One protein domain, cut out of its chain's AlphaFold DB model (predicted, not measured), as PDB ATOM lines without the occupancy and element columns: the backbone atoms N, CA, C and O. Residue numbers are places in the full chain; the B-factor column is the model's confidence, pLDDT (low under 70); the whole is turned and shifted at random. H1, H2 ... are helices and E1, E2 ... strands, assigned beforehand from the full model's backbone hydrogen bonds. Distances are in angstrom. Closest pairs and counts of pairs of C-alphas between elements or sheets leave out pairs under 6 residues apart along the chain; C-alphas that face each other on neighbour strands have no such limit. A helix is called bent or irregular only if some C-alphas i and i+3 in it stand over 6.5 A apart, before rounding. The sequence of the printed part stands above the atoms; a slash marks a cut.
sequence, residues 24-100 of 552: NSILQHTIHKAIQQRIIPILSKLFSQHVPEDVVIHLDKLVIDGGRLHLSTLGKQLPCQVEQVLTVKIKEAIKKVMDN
ATOM      1  N   ASN A  24     223.907 272.377 198.019       82.81
ATOM      2  CA  ASN A  24     222.569 272.730 198.519       82.81
ATOM      3  C   ASN A  24     221.941 273.964 197.849       82.81
ATOM      4  O   ASN A  24     220.745 273.961 197.554       82.81
ATOM      5  N   SER A  25     222.717 275.022 197.601       84.19
ATOM      6  CA  SER A  25     222.190 276.283 197.054       84.19
ATOM      7  C   SER A  25     221.763 276.155 195.587       84.19
ATOM      8  O   SER A  25     220.684 276.617 195.207       84.19
ATOM      9  N   ILE A  26     222.570 275.473 194.768       85.25
ATOM     10  CA  ILE A  26     222.287 275.213 193.348       85.25
ATOM     11  C   ILE A  26     221.076 274.290 193.217       85.25
ATOM     12  O   ILE A  26     220.178 274.548 192.406       85.25
ATOM     13  N   LEU A  27     221.012 273.251 194.053       88.31
ATOM     14  CA  LEU A  27     219.872 272.348 194.132       88.31
ATOM     15  C   LEU A  27     218.587 273.105 194.482       88.31
ATOM     16  O   LEU A  27     217.591 272.994 193.764       88.31
ATOM     17  N   GLN A  28     218.614 273.915 195.543       88.25
ATOM     18  CA  GLN A  28     217.453 274.678 195.991       88.25
ATOM     19  C   GLN A  28     216.958 275.642 194.906       88.25
ATOM     20  O   GLN A  28     215.755 275.703 194.647       88.25
ATOM     21  N   HIS A  29     217.868 276.350 194.229       90.06
ATOM     22  CA  HIS A  29     217.513 277.240 193.124       90.06
ATOM     23  C   HIS A  29     216.891 276.475 191.947       90.06
ATOM     24  O   HIS A  29     215.852 276.876 191.415       90.06
ATOM     25  N   THR A  30     217.489 275.344 191.566       90.56
ATOM     26  CA  THR A  30     217.009 274.497 190.463       90.56
ATOM     27  C   THR A  30     215.612 273.951 190.749       90.56
ATOM     28  O   THR A  30     214.728 274.024 189.891       90.56
ATOM     29  N   ILE A  31     215.387 273.470 191.973       90.62
ATOM     30  CA  ILE A  31     214.088 272.981 192.436       90.62
ATOM     31  C   ILE A  31     213.069 274.116 192.455       90.62
ATOM     32  O   ILE A  31     212.005 273.980 191.855       90.62
ATOM     33  N   HIS A  32     213.396 275.259 193.064       90.00
ATOM     34  CA  HIS A  32     212.503 276.417 193.116       90.00
ATOM     35  C   HIS A  32     212.051 276.852 191.717       90.00
ATOM     36  O   HIS A  32     210.857 277.043 191.475       90.00
ATOM     37  N   LYS A  33     212.990 276.925 190.767       92.50
ATOM     38  CA  LYS A  33     212.701 277.256 189.370       92.50
ATOM     39  C   LYS A  33     211.795 276.216 188.708       92.50
ATOM     40  O   LYS A  33     210.812 276.596 188.073       92.50
ATOM     41  N   ALA A  34     212.080 274.924 188.878       90.75
ATOM     42  CA  ALA A  34     211.243 273.848 188.344       90.75
ATOM     43  C   ALA A  34     209.813 273.895 188.913       90.75
ATOM     44  O   ALA A  34     208.845 273.715 188.170       90.75
ATOM     45  N   ILE A  35     209.672 274.208 190.205       89.38
ATOM     46  CA  ILE A  35     208.372 274.336 190.868       89.38
ATOM     47  C   ILE A  35     207.564 275.481 190.269       89.38
ATOM     48  O   ILE A  35     206.454 275.260 189.785       89.38
ATOM     49  N   GLN A  36     208.129 276.689 190.286       90.25
ATOM     50  CA  GLN A  36     207.426 277.900 189.866       90.25
ATOM     51  C   GLN A  36     207.078 277.868 188.378       90.25
ATOM     52  O   GLN A  36     205.962 278.202 187.990       90.25
ATOM     53  N   GLN A  37     208.021 277.434 187.538       92.44
ATOM     54  CA  GLN A  37     207.869 277.539 186.089       92.44
ATOM     55  C   GLN A  37     207.134 276.358 185.462       92.44
ATOM     56  O   GLN A  37     206.570 276.517 184.381       92.44
ATOM     57  N   ARG A  38     207.170 275.167 186.078       91.94
ATOM     58  CA  ARG A  38     206.612 273.955 185.458       91.94
ATOM     59  C   ARG A  38     205.625 273.212 186.344       91.94
ATOM     60  O   ARG A  38     204.529 272.922 185.880       91.94
ATOM     61  N   ILE A  39     205.956 272.950 187.608       89.25
ATOM     62  CA  ILE A  39     205.090 272.124 188.469       89.25
ATOM     63  C   ILE A  39     203.785 272.847 188.839       89.25
ATOM     64  O   ILE A  39     202.725 272.235 188.755       89.25
ATOM     65  N   ILE A  40     203.812 274.137 189.198       88.19
ATOM     66  CA  ILE A  40     202.586 274.901 189.518       88.19
ATOM     67  C   ILE A  40     201.606 274.956 188.324       88.19
ATOM     68  O   ILE A  40     200.415 274.680 188.518       88.19
ATOM     69  N   PRO A  41     202.056 275.238 187.085       89.88
ATOM     70  CA  PRO A  41     201.204 275.116 185.902       89.88
ATOM     71  C   PRO A  41     200.624 273.709 185.689       89.88
ATOM     72  O   PRO A  41     199.445 273.585 185.357       89.88
ATOM     73  N   ILE A  42     201.422 272.656 185.911       90.38
ATOM     74  CA  ILE A  42     200.971 271.259 185.803       90.38
ATOM     75  C   ILE A  42     199.879 270.962 186.838       90.38
ATOM     76  O   ILE A  42     198.823 270.451 186.470       90.38
ATOM     77  N   LEU A  43     200.091 271.336 188.105       86.94
ATOM     78  CA  LEU A  43     199.089 271.208 189.171       86.94
ATOM     79  C   LEU A  43     197.788 271.897 188.762       86.94
ATOM     80  O   LEU A  43     196.724 271.283 188.813       86.94
ATOM     81  N   SER A  44     197.890 273.135 188.276       86.00
ATOM     82  CA  SER A  44     196.727 273.911 187.851       86.00
ATOM     83  C   SER A  44     195.928 273.208 186.766       86.00
ATOM     84  O   SER A  44     194.717 273.059 186.886       86.00
ATOM     85  N   LYS A  45     196.617 272.730 185.729       89.00
ATOM     86  CA  LYS A  45     196.000 272.002 184.622       89.00
ATOM     87  C   LYS A  45     195.309 270.724 185.104       89.00
ATOM     88  O   LYS A  45     194.163 270.481 184.732       89.00
ATOM     89  N   LEU A  46     195.987 269.920 185.925       89.12
ATOM     90  CA  LEU A  46     195.486 268.613 186.351       89.12
ATOM     91  C   LEU A  46     194.309 268.719 187.324       89.12
ATOM     92  O   LEU A  46     193.333 267.986 187.164       89.12
ATOM     93  N   PHE A  47     194.351 269.647 188.284       87.12
ATOM     94  CA  PHE A  47     193.208 269.885 189.168       87.12
ATOM     95  C   PHE A  47     191.996 270.399 188.392       87.12
ATOM     96  O   PHE A  47     190.882 269.948 188.647       87.12
ATOM     97  N   SER A  48     192.192 271.275 187.399       84.50
ATOM     98  CA  SER A  48     191.073 271.749 186.583       84.50
ATOM     99  C   SER A  48     190.424 270.638 185.745       84.50
ATOM    100  O   SER A  48     189.225 270.698 185.495       84.50
ATOM    101  N   GLN A  49     191.198 269.642 185.301       88.06
ATOM    102  CA  GLN A  49     190.733 268.597 184.382       88.06
ATOM    103  C   GLN A  49     189.948 267.468 185.067       88.06
ATOM    104  O   GLN A  49     189.150 266.800 184.411       88.06
ATOM    105  N   HIS A  50     190.197 267.208 186.352       85.75
ATOM    106  CA  HIS A  50     189.668 266.020 187.037       85.75
ATOM    107  C   HIS A  50     188.565 266.296 188.060       85.75
ATOM    108  O   HIS A  50     187.964 265.345 188.555       85.75
ATOM    109  N   VAL A  51     188.281 267.561 188.368       83.88
ATOM    110  CA  VAL A  51     187.212 267.946 189.299       83.88
ATOM    111  C   VAL A  51     185.931 268.252 188.510       83.88
ATOM    112  O   VAL A  51     186.009 269.022 187.548       83.88
ATOM    113  N   PRO A  52     184.768 267.673 188.872       85.44
ATOM    114  CA  PRO A  52     183.487 268.021 188.252       85.44
ATOM    115  C   PRO A  52     183.128 269.502 188.461       85.44
ATOM    116  O   PRO A  52     183.528 270.112 189.449       85.44
ATOM    117  N   GLU A  53     182.373 270.098 187.536       84.44
ATOM    118  CA  GLU A  53     182.063 271.542 187.565       84.44
ATOM    119  C   GLU A  53     181.061 271.946 188.664       84.44
ATOM    120  O   GLU A  53     180.930 273.126 188.988       84.44
ATOM    121  N   ASP A  54     180.335 270.984 189.227       87.75
ATOM    122  CA  ASP A  54     179.209 271.179 190.142       87.75
ATOM    123  C   ASP A  54     179.551 270.918 191.615       87.75
ATOM    124  O   ASP A  54     178.683 271.068 192.481       87.75
ATOM    125  N   VAL A  55     180.808 270.590 191.928       88.88
ATOM    126  CA  VAL A  55     181.260 270.291 193.293       88.88
ATOM    127  C   VAL A  55     182.562 271.000 193.646       88.88
ATOM    128  O   VAL A  55     183.417 271.274 192.806       88.88
ATOM    129  N   VAL A  56     182.736 271.262 194.937       89.12
ATOM    130  CA  VAL A  56     184.011 271.633 195.544       89.12
ATOM    131  C   VAL A  56     184.540 270.414 196.285       89.12
ATOM    132  O   VAL A  56     183.873 269.887 197.174       89.12
ATOM    133  N   ILE A  57     185.741 269.973 195.909       90.25
ATOM    134  CA  ILE A  57     186.420 268.838 196.540       90.25
ATOM    135  C   ILE A  57     187.511 269.368 197.468       90.25
ATOM    136  O   ILE A  57     188.430 270.059 197.020       90.25
ATOM    137  N   HIS A  58     187.427 269.021 198.750       90.50
ATOM    138  CA  HIS A  58     188.472 269.296 199.728       90.50
ATOM    139  C   HIS A  58     189.386 268.080 199.881       90.50
ATOM    140  O   HIS A  58     188.946 266.984 200.225       90.50
ATOM    141  N   LEU A  59     190.681 268.284 199.638       89.94
ATOM    142  CA  LEU A  59     191.715 267.285 199.874       89.94
ATOM    143  C   LEU A  59     192.602 267.760 201.023       89.94
ATOM    144  O   LEU A  59     193.366 268.708 200.858       89.94
ATOM    145  N   ASP A  60     192.538 267.070 202.162       89.25
ATOM    146  CA  ASP A  60     193.298 267.455 203.359       89.25
ATOM    147  C   ASP A  60     194.815 267.405 203.119       89.25
ATOM    148  O   ASP A  60     195.575 268.261 203.577       89.25
ATOM    149  N   LYS A  61     195.276 266.375 202.398       91.06
ATOM    150  CA  LYS A  61     196.689 266.166 202.081       91.06
ATOM    151  C   LYS A  61     196.843 265.344 200.807       91.06
ATOM    152  O   LYS A  61     196.270 264.264 200.689       91.06
ATOM    153  N   LEU A  62     197.702 265.813 199.906       91.62
ATOM    154  CA  LEU A  62     198.181 265.046 198.758       91.62
ATOM    155  C   LEU A  62     199.698 264.892 198.873       91.62
ATOM    156  O   LEU A  62     200.420 265.886 198.906       91.62
ATOM    157  N   VAL A  63     200.172 263.649 198.977       92.19
ATOM    158  CA  VAL A  63     201.606 263.324 199.026       92.19
ATOM    159  C   VAL A  63     201.985 262.617 197.740       92.19
ATOM    160  O   VAL A  63     201.303 261.687 197.311       92.19
ATOM    161  N   ILE A  64     203.072 263.079 197.137       91.25
ATOM    162  CA  ILE A  64     203.601 262.566 195.881       91.25
ATOM    163  C   ILE A  64     205.061 262.255 196.133       91.25
ATOM    164  O   ILE A  64     205.797 263.109 196.621       91.25
ATOM    165  N   ASP A  65     205.453 261.033 195.803       91.19
ATOM    166  CA  ASP A  65     206.853 260.652 195.787       91.19
ATOM    167  C   ASP A  65     207.413 260.943 194.393       91.19
ATOM    168  O   ASP A  65     206.941 260.393 193.395       91.19
ATOM    169  N   GLY A  66     208.376 261.864 194.332       85.88
ATOM    170  CA  GLY A  66     209.097 262.193 193.104       85.88
ATOM    171  C   GLY A  66     210.144 261.145 192.727       85.88
ATOM    172  O   GLY A  66     210.714 261.236 191.648       85.88
ATOM    173  N   GLY A  67     210.401 260.157 193.587       90.25
ATOM    174  CA  GLY A  67     211.398 259.123 193.373       90.25
ATOM    175  C   GLY A  67     212.834 259.645 193.437       90.25
ATOM    176  O   GLY A  67     213.128 260.719 193.964       90.25
ATOM    177  N   ARG A  68     213.759 258.844 192.902       91.31
ATOM    178  CA  ARG A  68     215.187 259.180 192.836       91.31
ATOM    179  C   ARG A  68     215.496 259.899 191.528       91.31
ATOM    180  O   ARG A  68     215.164 259.407 190.451       91.31
ATOM    181  N   LEU A  69     216.170 261.039 191.635       89.94
ATOM    182  CA  LEU A  69     216.503 261.915 190.515       89.94
ATOM    183  C   LEU A  69     218.002 262.208 190.498       89.94
ATOM    184  O   LEU A  69     218.599 262.464 191.541       89.94
ATOM    185  N   HIS A  70     218.604 262.209 189.308       89.31
ATOM    186  CA  HIS A  70     219.986 262.655 189.145       89.31
ATOM    187  C   HIS A  70     220.050 264.182 189.119       89.31
ATOM    188  O   HIS A  70     219.266 264.839 188.430       89.31
ATOM    189  N   LEU A  71     221.020 264.756 189.832       85.12
ATOM    190  CA  LEU A  71     221.159 266.206 189.951       85.12
ATOM    191  C   LEU A  71     221.349 266.896 188.591       85.12
ATOM    192  O   LEU A  71     220.720 267.920 188.321       85.12
ATOM    193  N   SER A  72     222.151 266.298 187.706       87.50
ATOM    194  CA  SER A  72     222.458 266.834 186.372       87.50
ATOM    195  C   SER A  72     221.234 266.939 185.453       87.50
ATOM    196  O   SER A  72     221.207 267.764 184.540       87.50
ATOM    197  N   THR A  73     220.193 266.140 185.697       90.38
ATOM    198  CA  THR A  73     218.962 266.089 184.894       90.38
ATOM    199  C   THR A  73     217.728 266.590 185.642       90.38
ATOM    200  O   THR A  73     216.644 266.651 185.053       90.38
ATOM    201  N   LEU A  74     217.883 267.008 186.902       88.06
ATOM    202  CA  LEU A  74     216.800 267.344 187.825       88.06
ATOM    203  C   LEU A  74     215.794 268.336 187.236       88.06
ATOM    204  O   LEU A  74     214.595 268.074 187.226       88.06
ATOM    205  N   GLY A  75     216.274 269.451 186.677       86.62
ATOM    206  CA  GLY A  75     215.403 270.496 186.126       86.62
ATOM    207  C   GLY A  75     214.525 270.033 184.955       86.62
ATOM    208  O   GLY A  75     213.475 270.626 184.709       86.62
ATOM    209  N   LYS A  76     214.930 268.973 184.241       89.56
ATOM    210  CA  LYS A  76     214.165 268.385 183.130       89.56
ATOM    211  C   LYS A  76     213.300 267.207 183.580       89.56
ATOM    212  O   LYS A  76     212.161 267.112 183.141       89.56
ATOM    213  N   GLN A  77     213.829 266.323 184.428       92.69
ATOM    214  CA  GLN A  77     213.148 265.090 184.840       92.69
ATOM    215  C   GLN A  77     212.086 265.319 185.916       92.69
ATOM    216  O   GLN A  77     211.020 264.711 185.831       92.69
ATOM    217  N   LEU A  78     212.342 266.211 186.882       90.81
ATOM    218  CA  LEU A  78     211.434 266.450 188.004       90.81
ATOM    219  C   LEU A  78     210.015 266.826 187.535       90.81
ATOM    220  O   LEU A  78     209.072 266.181 187.986       90.81
ATOM    221  N   PRO A  79     209.807 267.787 186.608       92.25
ATOM    222  CA  PRO A  79     208.459 268.129 186.152       92.25
ATOM    223  C   PRO A  79     207.727 266.957 185.488       92.25
ATOM    224  O   PRO A  79     206.546 266.758 185.756       92.25
ATOM    225  N   CYS A  80     208.424 266.170 184.662       92.38
ATOM    226  CA  CYS A  80     207.832 265.035 183.951       92.38
ATOM    227  C   CYS A  80     207.410 263.920 184.916       92.38
ATOM    228  O   CYS A  80     206.305 263.397 184.806       92.38
ATOM    229  N   GLN A  81     208.274 263.574 185.877       92.00
ATOM    230  CA  GLN A  81     207.947 262.566 186.886       92.00
ATOM    231  C   GLN A  81     206.820 263.040 187.802       92.00
ATOM    232  O   GLN A  81     205.878 262.289 188.050       92.00
ATOM    233  N   VAL A  82     206.861 264.303 188.241       90.88
ATOM    234  CA  VAL A  82     205.782 264.881 189.046       90.88
ATOM    235  C   VAL A  82     204.463 264.834 188.282       90.88
ATOM    236  O   VAL A  82     203.492 264.373 188.859       90.88
ATOM    237  N   GLU A  83     204.404 265.223 187.004       92.69
ATOM    238  CA  GLU A  83     203.166 265.159 186.208       92.69
ATOM    239  C   GLU A  83     202.589 263.739 186.138       92.69
ATOM    240  O   GLU A  83     201.390 263.546 186.363       92.69
ATOM    241  N   GLN A  84     203.435 262.740 185.874       92.62
ATOM    242  CA  GLN A  84     203.020 261.340 185.778       92.62
ATOM    243  C   GLN A  84     202.441 260.827 187.100       92.62
ATOM    244  O   GLN A  84     201.314 260.325 187.128       92.62
ATOM    245  N   VAL A  85     203.175 260.994 188.205       93.81
ATOM    246  CA  VAL A  85     202.741 260.496 189.520       93.81
ATOM    247  C   VAL A  85     201.532 261.285 190.029       93.81
ATOM    248  O   VAL A  85     200.568 260.699 190.521       93.81
ATOM    249  N   LEU A  86     201.534 262.609 189.861       91.56
ATOM    250  CA  LEU A  86     200.446 263.500 190.266       91.56
ATOM    251  C   LEU A  86     199.141 263.174 189.538       91.56
ATOM    252  O   LEU A  86     198.091 263.155 190.173       91.56
ATOM    253  N   THR A  87     199.189 262.883 188.234       92.38
ATOM    254  CA  THR A  87     197.993 262.523 187.456       92.38
ATOM    255  C   THR A  87     197.310 261.286 188.035       92.38
ATOM    256  O   THR A  87     196.091 261.271 188.206       92.38
ATOM    257  N   VAL A  88     198.090 260.256 188.375       93.25
ATOM    258  CA  VAL A  88     197.566 259.028 188.991       93.25
ATOM    259  C   VAL A  88     197.026 259.328 190.389       93.25
ATOM    260  O   VAL A  88     195.879 258.999 190.690       93.25
ATOM    261  N   LYS A  89     197.804 260.031 191.221       93.31
ATOM    262  CA  LYS A  89     197.440 260.318 192.616       93.31
ATOM    263  C   LYS A  89     196.227 261.234 192.759       93.31
ATOM    264  O   LYS A  89     195.411 260.995 193.642       93.31
ATOM    265  N   ILE A  90     196.065 262.240 191.895       91.38
ATOM    266  CA  ILE A  90     194.865 263.091 191.870       91.38
ATOM    267  C   ILE A  90     193.634 262.251 191.533       91.38
ATOM    268  O   ILE A  90     192.630 262.350 192.233       91.38
ATOM    269  N   LYS A  91     193.702 261.406 190.494       91.19
ATOM    270  CA  LYS A  91     192.575 260.545 190.106       91.19
ATOM    271  C   LYS A  91     192.189 259.586 191.228       91.19
ATOM    272  O   LYS A  91     191.008 259.459 191.527       91.19
ATOM    273  N   GLU A  92     193.171 258.952 191.865       92.25
ATOM    274  CA  GLU A  92     192.952 258.078 193.023       92.25
ATOM    275  C   GLU A  92     192.325 258.835 194.199       92.25
ATOM    276  O   GLU A  92     191.358 258.354 194.789       92.25
ATOM    277  N   ALA A  93     192.844 260.021 194.530       91.25
ATOM    278  CA  ALA A  93     192.355 260.829 195.645       91.25
ATOM    279  C   ALA A  93     190.923 261.319 195.411       91.25
ATOM    280  O   ALA A  93     190.076 261.156 196.286       91.25
ATOM    281  N   ILE A  94     190.635 261.855 194.221       90.06
ATOM    282  CA  ILE A  94     189.289 262.293 193.839       90.06
ATOM    283  C   ILE A  94     188.335 261.101 193.842       90.06
ATOM    284  O   ILE A  94     187.283 261.182 194.464       90.06
ATOM    285  N   LYS A  95     188.711 259.973 193.224       90.56
ATOM    286  CA  LYS A  95     187.872 258.769 193.213       90.56
ATOM    287  C   LYS A  95     187.560 258.291 194.630       90.56
ATOM    288  O   LYS A  95     186.406 258.048 194.946       90.56
ATOM    289  N   LYS A  96     188.566 258.218 195.507       90.44
ATOM    290  CA  LYS A  96     188.383 257.802 196.904       90.44
ATOM    291  C   LYS A  96     187.396 258.705 197.649       90.44
ATOM    292  O   LYS A  96     186.566 258.199 198.397       90.44
ATOM    293  N   VAL A  97     187.508 260.017 197.448       90.62
ATOM    294  CA  VAL A  97     186.617 261.009 198.059       90.62
ATOM    295  C   VAL A  97     185.200 260.915 197.484       90.62
ATOM    296  O   VAL A  97     184.239 261.020 198.233       90.62
ATOM    297  N   MET A  98     185.055 260.656 196.185       87.12
ATOM    298  CA  MET A  98     183.750 260.490 195.538       87.12
ATOM    299  C   MET A  98     183.055 259.170 195.909       87.12
ATOM    300  O   MET A  98     181.837 259.157 196.056       87.12
ATOM    301  N   ASP A  99     183.807 258.078 196.081       88.94
ATOM    302  CA  ASP A  99     183.258 256.755 196.408       88.94
ATOM    303  C   ASP A  99     182.797 256.667 197.876       88.94
ATOM    304  O   ASP A  99     181.853 255.946 198.186       88.94
ATOM    305  N   ASN A 100     183.460 257.388 198.791       86.75
ATOM    306  CA  ASN A 100     183.121 257.427 200.218       86.75
ATOM    307  C   ASN A 100     183.294 258.845 200.797       86.75
ATOM    308  O   ASN A 100     184.225 259.078 201.577       86.75
TER     309      ASN A 100
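This is residues 24 to 100 of the 552 residues of an uncharacterized protein of Cardinium endosymbiont of Dermatophagoides farinae (UniProt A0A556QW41). The model is a two-helix rod: the long, kinked helix H2 runs nearly its whole length, and the bent helix H1 runs the same way over it, its second arm H1b side by side with H2 and its first arm H1a at a steep angle to it. Between the helices the chain turns at the end that holds the short strand E1, and residues 58 to 70, with no named element, lead back to the other end, where H2 begins. The printed part has 77 residues, with two named helices and one named strand in the order H1, E1, H2; the class is mostly helix, and E1 pairs with no named strand. The whole is loose, with a radius of gyration of the C-alphas of 14.3 A, and the C-alphas span 42 by 21 by 18 A.

H2, residues 71 to 99, is 39.6 A long, from C-alpha 71 at (221.159, 266.206, 189.951) to C-alpha 99 at (183.258, 256.755, 196.408). It is irregular, with C-alphas 72 and 75 8.0 A apart, and has a kink of 52 degrees near residue 78. H1, residues 24 to 50, was assigned as one helix by its hydrogen bonds but is bent: C-alphas 37 and 40 are 6.8 A apart. Its arm H1a, residues 24 to 37, begins with C-alpha 24 at (222.569, 272.730, 198.519) and is 19.8 A long; its arm H1b, residues 40 to 50, is 15.9 A long. E1 is residues 55 to 57.

H2 touches H1b with residues 83 to 94 alone, at a shallow tilt of 26 degrees, the same way; the closest C-alphas are those of Ile 42 and Glu 83, 6.5 A apart. H2 touches H1a with residues 71 to 79 alone, at a steep tilt of 52 degrees, the same way; the closest C-alphas, of Ala 34 and Gly 75, are 5.8 A apart. The lines of H1a and H1b stand at a steep tilt of 43 degrees. The closest C-alphas of E1 and H2, those of Ile 57 and Ile 94, are 7.6 A apart. E1 is apart from H1a and from H1b. In H1a and H1b every O i to N i+4 pair is within hydrogen-bond range; in H2 it is 21 of 25.

The two C-alphas farthest apart, those of Asn 24 and Asp 54, are 44.2 A apart. The printed part has no cut. The link from H1 to E1 is tight, with 4 residues; the link from E1 to H2 is long, with 13. The mean pLDDT of the printed part is 89.5, and no printed residue is under 70.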